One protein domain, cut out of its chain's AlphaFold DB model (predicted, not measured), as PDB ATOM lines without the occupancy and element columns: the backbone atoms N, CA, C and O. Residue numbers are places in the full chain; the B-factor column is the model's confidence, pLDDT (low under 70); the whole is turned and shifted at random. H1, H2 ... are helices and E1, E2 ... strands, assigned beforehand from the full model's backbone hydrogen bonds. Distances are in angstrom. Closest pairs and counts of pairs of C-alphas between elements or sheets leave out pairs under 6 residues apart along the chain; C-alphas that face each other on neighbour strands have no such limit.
ATOM      1  N   GLU A  30      -8.104 -45.057  12.776       92.44
ATOM      2  CA  GLU A  30      -8.496 -43.837  12.067       92.44
ATOM      3  C   GLU A  30      -7.502 -43.515  10.946       92.44
ATOM      4  O   GLU A  30      -6.284 -43.628  11.107       92.44
ATOM      5  N   TYR A  31      -8.035 -43.107   9.804       91.50
ATOM      6  CA  TYR A  31      -7.311 -42.823   8.580       91.50
ATOM      7  C   TYR A  31      -7.772 -41.489   8.007       91.50
ATOM      8  O   TYR A  31      -8.958 -41.160   8.022       91.50
ATOM      9  N   LYS A  32      -6.829 -40.750   7.432       89.19
ATOM     10  CA  LYS A  32      -7.078 -39.485   6.749       89.19
ATOM     11  C   LYS A  32      -6.942 -39.672   5.244       89.19
ATOM     12  O   LYS A  32      -5.950 -40.245   4.787       89.19
ATOM     13  N   ALA A  33      -7.919 -39.199   4.477       84.25
ATOM     14  CA  ALA A  33      -7.827 -39.224   3.024       84.25
ATOM     15  C   ALA A  33      -6.794 -38.221   2.497       84.25
ATOM     16  O   ALA A  33      -6.694 -37.081   2.948       84.25
ATOM     17  N   LYS A  34      -6.059 -38.660   1.483       78.00
ATOM     18  CA  LYS A  34      -5.216 -37.873   0.601       78.00
ATOM     19  C   LYS A  34      -5.645 -38.217  -0.822       78.00
ATOM     20  O   LYS A  34      -5.386 -39.314  -1.319       78.00
ATOM     21  N   VAL A  35      -6.349 -37.291  -1.458       65.12
ATOM     22  CA  VAL A  35      -6.762 -37.441  -2.854       65.12
ATOM     23  C   VAL A  35      -5.574 -37.048  -3.727       65.12
ATOM     24  O   VAL A  35      -5.167 -35.889  -3.738       65.12
ATOM     25  N   GLU A  36      -4.986 -38.015  -4.428       55.16
ATOM     26  CA  GLU A  36      -3.987 -37.758  -5.467       55.16
ATOM     27  C   GLU A  36      -4.676 -37.918  -6.829       55.16
ATOM     28  O   GLU A  36      -4.845 -39.018  -7.353       55.16
ATOM     29  N   SER A  37      -5.151 -36.807  -7.391       50.66
ATOM     30  CA  SER A  37      -5.746 -36.754  -8.725       50.66
ATOM     31  C   SER A  37      -4.664 -36.986  -9.793       50.66
ATOM     32  O   SER A  37      -3.747 -36.189  -9.968       50.66
ATOM     33  N   VAL A  38      -4.772 -38.081 -10.553       44.53
ATOM     34  CA  VAL A  38      -3.830 -38.408 -11.651       44.53
ATOM     35  C   VAL A  38      -4.131 -37.605 -12.935       44.53
ATOM     36  O   VAL A  38      -3.319 -37.555 -13.859       44.53
ATOM     37  N   PHE A  39      -5.274 -36.914 -13.003       41.50
ATOM     38  CA  PHE A  39      -5.646 -36.072 -14.142       41.50
ATOM     39  C   PHE A  39      -5.240 -34.615 -13.903       41.50
ATOM     40  O   PHE A  39      -5.803 -33.924 -13.058       41.50
ATOM     41  N   GLY A  40      -4.239 -34.168 -14.665       38.12
ATOM     42  CA  GLY A  40      -3.570 -32.881 -14.497       38.12
ATOM     43  C   GLY A  40      -4.501 -31.673 -14.365       38.12
ATOM     44  O   GLY A  40      -5.389 -31.462 -15.186       38.12
ATOM     45  N   SER A  41      -4.221 -30.857 -13.344       43.62
ATOM     46  CA  SER A  41      -4.376 -29.392 -13.277       43.62
ATOM     47  C   SER A  41      -5.719 -28.750 -13.669       43.62
ATOM     48  O   SER A  41      -5.772 -27.536 -13.858       43.62
ATOM     49  N   GLY A  42      -6.798 -29.520 -13.813       41.31
ATOM     50  CA  GLY A  42      -8.129 -29.012 -14.177       41.31
ATOM     51  C   GLY A  42      -9.272 -29.543 -13.312       41.31
ATOM     52  O   GLY A  42     -10.371 -29.002 -13.370       41.31
ATOM     53  N   PHE A  43      -9.020 -30.572 -12.498       43.78
ATOM     54  CA  PHE A  43     -10.008 -31.148 -11.580       43.78
ATOM     55  C   PHE A  43      -9.805 -30.699 -10.123       43.78
ATOM     56  O   PHE A  43     -10.691 -30.865  -9.288       43.78
ATOM     57  N   ASP A  44      -8.673 -30.046  -9.835       45.25
ATOM     58  CA  ASP A  44      -8.359 -29.501  -8.514       45.25
ATOM     59  C   ASP A  44      -9.405 -28.480  -8.055       45.25
ATOM     60  O   ASP A  44      -9.650 -28.352  -6.868       45.25
ATOM     61  N   SER A  45     -10.079 -27.769  -8.963       43.91
ATOM     62  CA  SER A  45     -11.097 -26.767  -8.608       43.91
ATOM     63  C   SER A  45     -12.432 -27.360  -8.146       43.91
ATOM     64  O   SER A  45     -13.223 -26.641  -7.548       43.91
ATOM     65  N   PHE A  46     -12.695 -28.643  -8.419       43.41
ATOM     66  CA  PHE A  46     -13.925 -29.323  -7.990       43.41
ATOM     67  C   PHE A  46     -13.777 -29.958  -6.598       43.41
ATOM     68  O   PHE A  46     -14.767 -30.152  -5.902       43.41
ATOM     69  N   PHE A  47     -12.534 -30.235  -6.186       43.78
ATOM     70  CA  PHE A  47     -12.167 -30.784  -4.874       43.78
ATOM     71  C   PHE A  47     -11.428 -29.773  -3.964       43.78
ATOM     72  O   PHE A  47     -11.054 -30.115  -2.850       43.78
ATOM     73  N   ASN A  48     -11.214 -28.527  -4.419       42.47
ATOM     74  CA  ASN A  48     -10.709 -27.398  -3.610       42.47
ATOM     75  C   ASN A  48     -11.830 -26.570  -2.966       42.47
ATOM     76  O   ASN A  48     -11.557 -25.515  -2.394       42.47
ATOM     77  N   ASP A  49     -13.086 -27.005  -3.061       39.47
ATOM     78  CA  ASP A  49     -14.094 -26.467  -2.159       39.47
ATOM     79  C   ASP A  49     -13.688 -26.924  -0.749       39.47
ATOM     80  O   ASP A  49     -13.605 -28.134  -0.494       39.47
ATOM     81  N   GLU A  50     -13.380 -25.960   0.129       41.72
ATOM     82  CA  GLU A  50     -12.886 -26.067   1.522       41.72
ATOM     83  C   GLU A  50     -13.731 -26.982   2.439       41.72
ATOM     84  O   GLU A  50     -13.481 -27.101   3.636       41.72
ATOM     85  N   SER A  51     -14.724 -27.658   1.873       39.97
ATOM     86  CA  SER A  51     -15.666 -28.566   2.508       39.97
ATOM     87  C   SER A  51     -15.347 -30.055   2.274       39.97
ATOM     88  O   SER A  51     -16.035 -30.900   2.839       39.97
ATOM     89  N   SER A  52     -14.354 -30.405   1.440       44.91
ATOM     90  CA  SER A  52     -14.143 -31.788   0.944       44.91
ATOM     91  C   SER A  52     -12.821 -32.468   1.350       44.91
ATOM     92  O   SER A  52     -12.539 -33.584   0.920       44.91
ATOM     93  N   SER A  53     -11.989 -31.831   2.178       44.75
ATOM     94  CA  SER A  53     -10.557 -32.178   2.257       44.75
ATOM     95  C   SER A  53     -10.111 -33.028   3.457       44.75
ATOM     96  O   SER A  53      -8.914 -33.254   3.616       44.75
ATOM     97  N   GLU A  54     -11.019 -33.531   4.294       55.41
ATOM     98  CA  GLU A  54     -10.657 -34.404   5.422       55.41
ATOM     99  C   GLU A  54     -11.677 -35.526   5.624       55.41
ATOM    100  O   GLU A  54     -12.239 -35.663   6.711       55.41
ATOM    101  N   SER A  55     -11.943 -36.339   4.593       66.56
ATOM    102  CA  SER A  55     -12.786 -37.513   4.820       66.56
ATOM    103  C   SER A  55     -12.055 -38.478   5.759       66.56
ATOM    104  O   SER A  55     -11.068 -39.117   5.366       66.56
ATOM    105  N   ASN A  56     -12.491 -38.518   7.017       82.56
ATOM    106  CA  ASN A  56     -11.923 -39.374   8.051       82.56
ATOM    107  C   ASN A  56     -12.562 -40.755   7.928       82.56
ATOM    108  O   ASN A  56     -13.772 -40.916   8.094       82.56
ATOM    109  N   LEU A  57     -11.725 -41.743   7.637       89.06
ATOM    110  CA  LEU A  57     -12.093 -43.142   7.515       89.06
ATOM    111  C   LEU A  57     -11.740 -43.847   8.826       89.06
ATOM    112  O   LEU A  57     -10.579 -43.876   9.220       89.06
ATOM    113  N   ILE A  58     -12.717 -44.439   9.502       92.56
ATOM    114  CA  ILE A  58     -12.480 -45.293  10.669       92.56
ATOM    115  C   ILE A  58     -12.759 -46.729  10.266       92.56
ATOM    116  O   ILE A  58     -13.876 -47.044   9.867       92.56
ATOM    117  N   ILE A  59     -11.767 -47.599  10.401       92.62
ATOM    118  CA  ILE A  59     -11.922 -49.032  10.164       92.62
ATOM    119  C   ILE A  59     -12.056 -49.716  11.520       92.62
ATOM    120  O   ILE A  59     -11.145 -49.674  12.350       92.62
ATOM    121  N   GLY A  60     -13.220 -50.310  11.752       91.38
ATOM    122  CA  GLY A  60     -13.483 -51.192  12.877       91.38
ATOM    123  C   GLY A  60     -13.222 -52.652  12.524       91.38
ATOM    124  O   GLY A  60     -12.668 -52.982  11.475       91.38
ATOM    125  N   LYS A  61     -13.652 -53.543  13.416       91.75
ATOM    126  CA  LYS A  61     -13.506 -54.990  13.234       91.75
ATOM    127  C   LYS A  61     -14.324 -55.517  12.048       91.75
ATOM    128  O   LYS A  61     -13.845 -56.357  11.295       91.75
ATOM    129  N   ASP A  62     -15.545 -55.019  11.921       91.69
ATOM    130  CA  ASP A  62     -16.605 -55.460  11.008       91.69
ATOM    131  C   ASP A  62     -17.378 -54.272  10.410       91.69
ATOM    132  O   ASP A  62     -18.463 -54.423   9.867       91.69
ATOM    133  N   PHE A  63     -16.839 -53.058  10.521       91.81
ATOM    134  CA  PHE A  63     -17.479 -51.863   9.988       91.81
ATOM    135  C   PHE A  63     -16.446 -50.863   9.491       91.81
ATOM    136  O   PHE A  63     -15.296 -50.843   9.940       91.81
ATOM    137  N   ILE A  64     -16.894 -49.970   8.623       91.38
ATOM    138  CA  ILE A  64     -16.178 -48.762   8.246       91.38
ATOM    139  C   ILE A  64     -17.058 -47.556   8.548       91.38
ATOM    140  O   ILE A  64     -18.274 -47.612   8.407       91.38
ATOM    141  N   LYS A  65     -16.452 -46.452   8.977       89.62
ATOM    142  CA  LYS A  65     -17.127 -45.165   9.110       89.62
ATOM    143  C   LYS A  65     -16.442 -44.116   8.243       89.62
ATOM    144  O   LYS A  65     -15.244 -43.911   8.406       89.62
ATOM    145  N   VAL A  66     -17.192 -43.443   7.379       85.62
ATOM    146  CA  VAL A  66     -16.724 -42.330   6.538       85.62
ATOM    147  C   VAL A  66     -17.642 -41.143   6.784       85.62
ATOM    148  O   VAL A  66     -18.856 -41.294   6.745       85.62
ATOM    149  N   ASP A  67     -17.084 -39.977   7.104       80.81
ATOM    150  CA  ASP A  67     -17.835 -38.714   7.245       80.81
ATOM    151  C   ASP A  67     -19.056 -38.776   8.179       80.81
ATOM    152  O   ASP A  67     -20.040 -38.056   8.029       80.81
ATOM    153  N   GLY A  68     -18.987 -39.636   9.197       79.75
ATOM    154  CA  GLY A  68     -20.089 -39.833  10.140       79.75
ATOM    155  C   GLY A  68     -20.995 -41.018   9.807       79.75
ATOM    156  O   GLY A  68     -21.613 -41.553  10.729       79.75
ATOM    157  N   GLU A  69     -21.019 -41.467   8.558       83.44
ATOM    158  CA  GLU A  69     -21.803 -42.605   8.086       83.44
ATOM    159  C   GLU A  69     -21.070 -43.916   8.364       83.44
ATOM    160  O   GLU A  69     -19.889 -44.055   8.058       83.44
ATOM    161  N   ARG A  70     -21.762 -44.868   8.994       90.50
ATOM    162  CA  ARG A  70     -21.233 -46.194   9.321       90.50
ATOM    163  C   ARG A  70     -21.827 -47.218   8.362       90.50
ATOM    164  O   ARG A  70     -23.042 -47.282   8.219       90.50
ATOM    165  N   ILE A  71     -20.955 -48.034   7.791       89.25
ATOM    166  CA  ILE A  71     -21.268 -49.161   6.923       89.25
ATOM    167  C   ILE A  71     -20.778 -50.415   7.644       89.25
ATOM    168  O   ILE A  71     -19.592 -50.521   7.959       89.25
ATOM    169  N   ASP A  72     -21.695 -51.327   7.947       91.94
ATOM    170  CA  ASP A  72     -21.379 -52.628   8.535       91.94
ATOM    171  C   ASP A  72     -21.140 -53.662   7.422       91.94
ATOM    172  O   ASP A  72     -21.774 -53.612   6.367       91.94
ATOM    173  N   PHE A  73     -20.214 -54.583   7.666       91.50
ATOM    174  CA  PHE A  73     -19.809 -55.659   6.765       91.50
ATOM    175  C   PHE A  73     -19.957 -57.000   7.484       91.50
ATOM    176  O   PHE A  73     -19.785 -57.084   8.701       91.50
ATOM    177  N   ASP A  74     -20.214 -58.066   6.734       92.31
ATOM    178  CA  ASP A  74     -20.226 -59.424   7.287       92.31
ATOM    179  C   ASP A  74     -18.818 -59.856   7.695       92.31
ATOM    180  O   ASP A  74     -18.619 -60.569   8.685       92.31
ATOM    181  N   SER A  75     -17.821 -59.425   6.919       90.25
ATOM    182  CA  SER A  75     -16.425 -59.756   7.155       90.25
ATOM    183  C   SER A  75     -15.499 -58.659   6.626       90.25
ATOM    184  O   SER A  75     -15.683 -58.123   5.535       90.25
ATOM    185  N   ILE A  76     -14.476 -58.325   7.416       91.12
ATOM    186  CA  ILE A  76     -13.321 -57.559   6.951       91.12
ATOM    187  C   ILE A  76     -12.093 -58.435   7.153       91.12
ATOM    188  O   ILE A  76     -11.779 -58.846   8.274       91.12
ATOM    189  N   SER A  77     -11.393 -58.743   6.066       92.31
ATOM    190  CA  SER A  77     -10.257 -59.659   6.101       92.31
ATOM    191  C   SER A  77      -9.130 -59.218   5.179       92.31
ATOM    192  O   SER A  77      -9.321 -58.455   4.238       92.31
ATOM    193  N   VAL A  78      -7.918 -59.686   5.459       91.81
ATOM    194  CA  VAL A  78      -6.758 -59.425   4.604       91.81
ATOM    195  C   VAL A  78      -6.558 -60.617   3.676       91.81
ATOM    196  O   VAL A  78      -6.364 -61.742   4.143       91.81
ATOM    197  N   ARG A  79      -6.574 -60.369   2.365       92.69
ATOM    198  CA  ARG A  79      -6.277 -61.360   1.323       92.69
ATOM    199  C   ARG A  79      -5.181 -60.801   0.422       92.69
ATOM    200  O   ARG A  79      -5.373 -59.789  -0.245       92.69
ATOM    201  N   ASP A  80      -4.023 -61.455   0.423       91.69
ATOM    202  CA  ASP A  80      -2.812 -60.997  -0.266       91.69
ATOM    203  C   ASP A  80      -2.421 -59.559   0.126       91.69
ATOM    204  O   ASP A  80      -2.077 -59.294   1.276       91.69
ATOM    205  N   ASN A  81      -2.469 -58.626  -0.825       91.94
ATOM    206  CA  ASN A  81      -2.209 -57.203  -0.630       91.94
ATOM    207  C   ASN A  81      -3.502 -56.374  -0.608       91.94
ATOM    208  O   ASN A  81      -3.477 -55.199  -0.976       91.94
ATOM    209  N   LYS A  82      -4.637 -56.972  -0.239       93.56
ATOM    210  CA  LYS A  82      -5.938 -56.304  -0.200       93.56
ATOM    211  C   LYS A  82      -6.604 -56.465   1.157       93.56
ATOM    212  O   LYS A  82      -6.543 -57.530   1.770       93.56
ATOM    213  N   LEU A  83      -7.274 -55.405   1.584       92.88
ATOM    214  CA  LEU A  83      -8.284 -55.442   2.626       92.88
ATOM    215  C   LEU A  83      -9.628 -55.667   1.931       92.88
ATOM    216  O   LEU A  83     -10.073 -54.830   1.146       92.88
ATOM    217  N   VAL A  84     -10.199 -56.838   2.163       92.81
ATOM    218  CA  VAL A  84     -11.449 -57.313   1.581       92.81
ATOM    219  C   VAL A  84     -12.591 -56.954   2.521       92.81
ATOM    220  O   VAL A  84     -12.505 -57.237   3.718       92.81
ATOM    221  N   LEU A  85     -13.631 -56.338   1.971       92.00
ATOM    222  CA  LEU A  85     -14.848 -55.933   2.660       92.00
ATOM    223  C   LEU A  85     -16.005 -56.747   2.077       92.00
ATOM    224  O   LEU A  85     -16.418 -56.510   0.946       92.00
ATOM    225  N   GLU A  86     -16.489 -57.732   2.820       91.00
ATOM    226  CA  GLU A  86     -17.549 -58.635   2.366       91.00
ATOM    227  C   GLU A  86     -18.889 -58.219   2.983       91.00
ATOM    228  O   GLU A  86     -18.995 -58.019   4.195       91.00
ATOM    229  N   THR A  87     -19.913 -58.108   2.145       90.06
ATOM    230  CA  THR A  87     -21.330 -58.054   2.528       90.06
ATOM    231  C   THR A  87     -22.059 -59.260   1.928       90.06
ATOM    232  O   THR A  87     -21.473 -60.012   1.145       90.06
ATOM    233  N   GLU A  88     -23.345 -59.428   2.242       88.75
ATOM    234  CA  GLU A  88     -24.152 -60.548   1.740       88.75
ATOM    235  C   GLU A  88     -24.193 -60.584   0.200       88.75
ATOM    236  O   GLU A  88     -24.194 -61.660  -0.402       88.75
ATOM    237  N   ASP A  89     -24.155 -59.407  -0.435       88.81
ATOM    238  CA  ASP A  89     -24.372 -59.231  -1.873       88.81
ATOM    239  C   ASP A  89     -23.134 -58.729  -2.644       88.81
ATOM    240  O   ASP A  89     -23.135 -58.737  -3.881       88.81
ATOM    241  N   SER A  90     -22.082 -58.264  -1.959       87.50
ATOM    242  CA  SER A  90     -20.915 -57.644  -2.604       87.50
ATOM    243  C   SER A  90     -19.590 -57.874  -1.875       87.50
ATOM    244  O   SER A  90     -19.537 -58.086  -0.667       87.50
ATOM    245  N   GLU A  91     -18.495 -57.778  -2.632       87.56
ATOM    246  CA  GLU A  91     -17.122 -57.785  -2.121       87.56
ATOM    247  C   GLU A  91     -16.410 -56.535  -2.656       87.56
ATOM    248  O   GLU A  91     -16.245 -56.376  -3.868       87.56
ATOM    249  N   ASP A  92     -16.008 -55.649  -1.749       88.88
ATOM    250  CA  ASP A  92     -15.219 -54.457  -2.050       88.88
ATOM    251  C   ASP A  92     -13.772 -54.633  -1.581       88.88
ATOM    252  O   ASP A  92     -13.455 -55.438  -0.702       88.88
ATOM    253  N   PHE A  93     -12.858 -53.868  -2.181       90.44
ATOM    254  CA  PHE A  93     -11.429 -54.015  -1.928       90.44
ATOM    255  C   PHE A  93     -10.741 -52.674  -1.727       90.44
ATOM    256  O   PHE A  93     -10.886 -51.756  -2.533       90.44
ATOM    257  N   MET A  94      -9.881 -52.616  -0.716       92.81
ATOM    258  CA  MET A  94      -8.847 -51.593  -0.600       92.81
ATOM    259  C   MET A  94      -7.470 -52.225  -0.786       92.81
ATOM    260  O   MET A  94      -7.152 -53.246  -0.180       92.81
ATOM    261  N   THR A  95      -6.624 -51.616  -1.607       93.88
ATOM    262  CA  THR A  95      -5.238 -52.046  -1.793       93.88
ATOM    263  C   THR A  95      -4.407 -51.649  -0.577       93.88
ATOM    264  O   THR A  95      -4.361 -50.484  -0.187       93.88
ATOM    265  N   ILE A  96      -3.702 -52.613   0.005       94.69
ATOM    266  CA  ILE A  96      -2.748 -52.406   1.091       94.69
ATOM    267  C   ILE A  96      -1.395 -52.054   0.474       94.69
ATOM    268  O   ILE A  96      -0.739 -52.896  -0.140       94.69
ATOM    269  N   VAL A  97      -0.958 -50.809   0.663       93.50
ATOM    270  CA  VAL A  97       0.394 -50.367   0.275       93.50
ATOM    271  C   VAL A  97       1.388 -50.684   1.387       93.50
ATOM    272  O   VAL A  97       2.504 -51.134   1.129       93.50
ATOM    273  N   ASN A  98       0.991 -50.428   2.635       91.62
ATOM    274  CA  ASN A  98       1.733 -50.758   3.848       91.62
ATOM    275  C   ASN A  98       0.778 -50.748   5.061       91.62
ATOM    276  O   ASN A  98      -0.401 -50.437   4.923       91.62
ATOM    277  N   GLU A  99       1.291 -51.032   6.260       89.94
ATOM    278  CA  GLU A  99       0.519 -51.098   7.520       89.94
ATOM    279  C   GLU A  99      -0.274 -49.820   7.866       89.94
ATOM    280  O   GLU A  99      -1.195 -49.848   8.683       89.94
ATOM    281  N   LYS A 100       0.081 -48.681   7.264       91.50
ATOM    282  CA  LYS A 100      -0.532 -47.370   7.497       91.50
ATOM    283  C   LYS A 100      -1.173 -46.771   6.253       91.50
ATOM    284  O   LYS A 100      -1.695 -45.665   6.344       91.50
ATOM    285  N   THR A 101      -1.118 -47.430   5.100       91.38
ATOM    286  CA  THR A 101      -1.566 -46.836   3.839       91.38
ATOM    287  C   THR A 101      -2.448 -47.805   3.073       91.38
ATOM    288  O   THR A 101      -2.005 -48.886   2.679       91.38
ATOM    289  N   LEU A 102      -3.682 -47.368   2.843       92.00
ATOM    290  CA  LEU A 102      -4.692 -48.059   2.053       92.00
ATOM    291  C   LEU A 102      -5.035 -47.217   0.826       92.00
ATOM    292  O   LEU A 102      -4.980 -45.991   0.882       92.00
ATOM    293  N   ILE A 103      -5.395 -47.864  -0.272       90.56
ATOM    294  CA  ILE A 103      -5.863 -47.203  -1.487       90.56
ATOM    295  C   ILE A 103      -7.221 -47.782  -1.865       90.56
ATOM    296  O   ILE A 103      -7.356 -48.995  -2.016       90.56
ATOM    297  N   LEU A 104      -8.216 -46.917  -2.028       87.12
ATOM    298  CA  LEU A 104      -9.518 -47.268  -2.576       87.12
ATOM    299  C   LEU A 104      -9.562 -46.856  -4.049       87.12
ATOM    300  O   LEU A 104      -9.591 -45.665  -4.362       87.12
ATOM    301  N   ASP A 105      -9.576 -47.843  -4.940       83.00
ATOM    302  CA  ASP A 105      -9.645 -47.624  -6.382       83.00
ATOM    303  C   ASP A 105     -11.094 -47.743  -6.872       83.00
ATOM    304  O   ASP A 105     -11.665 -48.830  -6.905       83.00
ATOM    305  N   GLN A 106     -11.677 -46.630  -7.317       75.56
ATOM    306  CA  GLN A 106     -13.029 -46.566  -7.893       75.56
ATOM    307  C   GLN A 106     -12.983 -46.409  -9.426       75.56
ATOM    308  O   GLN A 106     -13.777 -45.697 -10.041       75.56
ATOM    309  N   GLY A 107     -11.998 -47.050 -10.064       73.12
ATOM    310  CA  GLY A 107     -11.798 -47.075 -11.517       73.12
ATOM    311  C   GLY A 107     -11.194 -45.794 -12.103       73.12
ATOM    312  O   GLY A 107     -10.127 -45.851 -12.710       73.12
ATOM    313  N   VAL A 108     -11.863 -44.648 -11.945       71.31
ATOM    314  CA  VAL A 108     -11.409 -43.345 -12.491       71.31
ATOM    315  C   VAL A 108     -10.722 -42.488 -11.428       71.31
ATOM    316  O   VAL A 108      -9.843 -41.686 -11.744       71.31
ATOM    317  N   VAL A 109     -11.115 -42.672 -10.169       69.12
ATOM    318  CA  VAL A 109     -10.569 -41.968  -9.009       69.12
ATOM    319  C   VAL A 109      -9.942 -42.992  -8.073       69.12
ATOM    320  O   VAL A 109     -10.478 -44.085  -7.890       69.12
ATOM    321  N   SER A 110      -8.806 -42.623  -7.492       77.88
ATOM    322  CA  SER A 110      -8.127 -43.384  -6.450       77.88
ATOM    323  C   SER A 110      -7.995 -42.494  -5.220       77.88
ATOM    324  O   SER A 110      -7.585 -41.333  -5.327       77.88
ATOM    325  N   ILE A 111      -8.385 -43.011  -4.059       83.56
ATOM    326  CA  ILE A 111      -8.284 -42.301  -2.782       83.56
ATOM    327  C   ILE A 111      -7.250 -43.020  -1.926       83.56
ATOM    328  O   ILE A 111      -7.400 -44.205  -1.635       83.56
ATOM    329  N   THR A 112      -6.207 -42.307  -1.500       88.44
ATOM    330  CA  THR A 112      -5.209 -42.853  -0.574       88.44
ATOM    331  C   THR A 112      -5.589 -42.493   0.855       88.44
ATOM    332  O   THR A 112      -5.731 -41.324   1.183       88.44
ATOM    333  N   TYR A 113      -5.706 -43.477   1.734       89.38
ATOM    334  CA  TYR A 113      -5.980 -43.303   3.155       89.38
ATOM    335  C   TYR A 113      -4.720 -43.578   3.973       89.38
ATOM    336  O   TYR A 113      -4.108 -44.640   3.849       89.38
ATOM    337  N   ILE A 114      -4.331 -42.627   4.826       90.81
ATOM    338  CA  ILE A 114      -3.135 -42.713   5.674       90.81
ATOM    339  C   ILE A 114      -3.558 -42.757   7.141       90.81
ATOM    340  O   ILE A 114      -4.251 -41.860   7.613       90.81
ATOM    341  N   LYS A 115      -3.127 -43.793   7.860       91.19
ATOM    342  CA  LYS A 115      -3.411 -43.991   9.284       91.19
ATOM    343  C   LYS A 115      -2.819 -42.857  10.128       91.19
ATOM    344  O   LYS A 115      -1.660 -42.487   9.907       91.19
ATOM    345  N   ILE A 116      -3.606 -42.345  11.075       87.62
ATOM    346  CA  ILE A 116      -3.230 -41.272  12.015       87.62
ATOM    347  C   ILE A 116      -2.472 -41.849  13.218       87.62
ATOM    348  O   ILE A 116      -2.825 -42.959  13.680       87.62
TER     349      ILE A 116
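What this domain is: This is residues 30 to 116 of the 116 residues of an uncharacterized protein of Photobacterium galatheae (UniProt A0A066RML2). One sheet of nine strands curls like part of a barrel and bends back on itself, with E4, E3, E2 and E1 on one leaf, E8, E7, E6 and E5 on the other, and E9 as the hinge; the ring is not closed, as its edge strands E4 and E5 are apart. Between E1 and E2 a loop with the one short helix, H1, reaches away from the sheet to one end of the longest axis. The printed part has 87 residues with one named helix and nine named strands, in the order E1 H1 E2 E3 E4 E5 E6 E7 E8 E9. The sheet's order is E4 E3 E2 E1 E9 E8 E7 E6 E5, antiparallel throughout, and the class is mostly strand. The whole is compact, with a radius of gyration of the C-alphas of 13.7 A and spans of 38 by 27 by 27 A.

How they stand to each other: E1, residues 30 to 35, is antiparallel to E9, residues 110 to 115, at 145 degrees between their directions, with N 34 and O 112 2.7 A apart. H1, residues 44 to 47, is not on the sheet, with 2 pairs of C-alphas within 10 A of it. H1 is too short for any O i to N i+4 pair, and its one O i to N i+3 pair is not within hydrogen-bond range. E2, residues 56 to 59, is antiparallel to E1 at 131 degrees, with N 31 and O 57 2.7 A apart. E2 begins a meander, each strand the antiparallel neighbour of the one before, with E3, residues 63 to 66, and E4, residues 69 to 72. E2 and E3 form a hairpin, with N 58 and O 65 2.8 A apart, and so do E3 and E4, with N 64 and O 71 2.8 A apart. E4 runs on into E5, residues 75 to 79, across a break of 2 residues, at 78 degrees. E5 begins a second meander, through E6, residues 82 to 86, E7, residues 91 to 98, and E8, residues 101 to 105, to E9. Its hairpins are E5 and E6, with N 84 and O 77 2.8 A apart; E6 and E7, with N 83 and O 94 2.8 A apart; E7 and E8, with N 95 and O 103 2.8 A apart; and E8 and E9, with N 113 and O 102 2.8 A apart. The pairing of E7 is staggered: residues 91 to 95 pair with E6 and residues 95 to 98 with E8. The two leaves of the folded sheet face each other with 14 pairs of C-alphas within 11 A.

Where its parts are: E1 begins at C-alpha 30, at (-8.496, -43.837, 12.067), and measures 16.3 A from first to last C-alpha. H1 runs from Asp 44 to Phe 47, E2 from Asn 56 to Ile 59, E3 from Phe 63 to Val 66 and E4 from Glu 69 to Asp 72. E5 measures 11.8 A and E6 12.1 A. E7, the longest strand, measures 21.0 A and begins at C-alpha 91, at (-17.122, -57.785, -2.121). E8 measures 13.1 A. E9 measures 16.4 A and ends at C-alpha 115, at (-3.411, -43.991, 9.284).

The domain as a whole: The two C-alphas farthest apart are those of Ser 41 and Glu 88, 39.8 A, while the first and last printed C-alphas, of Glu 30 and Ile 116, are 5.9 A apart. The sheet is strongly twisted, with C-alphas up to 8.4 A off its best plane. The printed part has no cut. The links E1 to H1 and H1 to E2 are short, the others are tight, and no link is long. The mean pLDDT of the printed part is 78.3, and residues 35 to 55 and residue 109 are under 70.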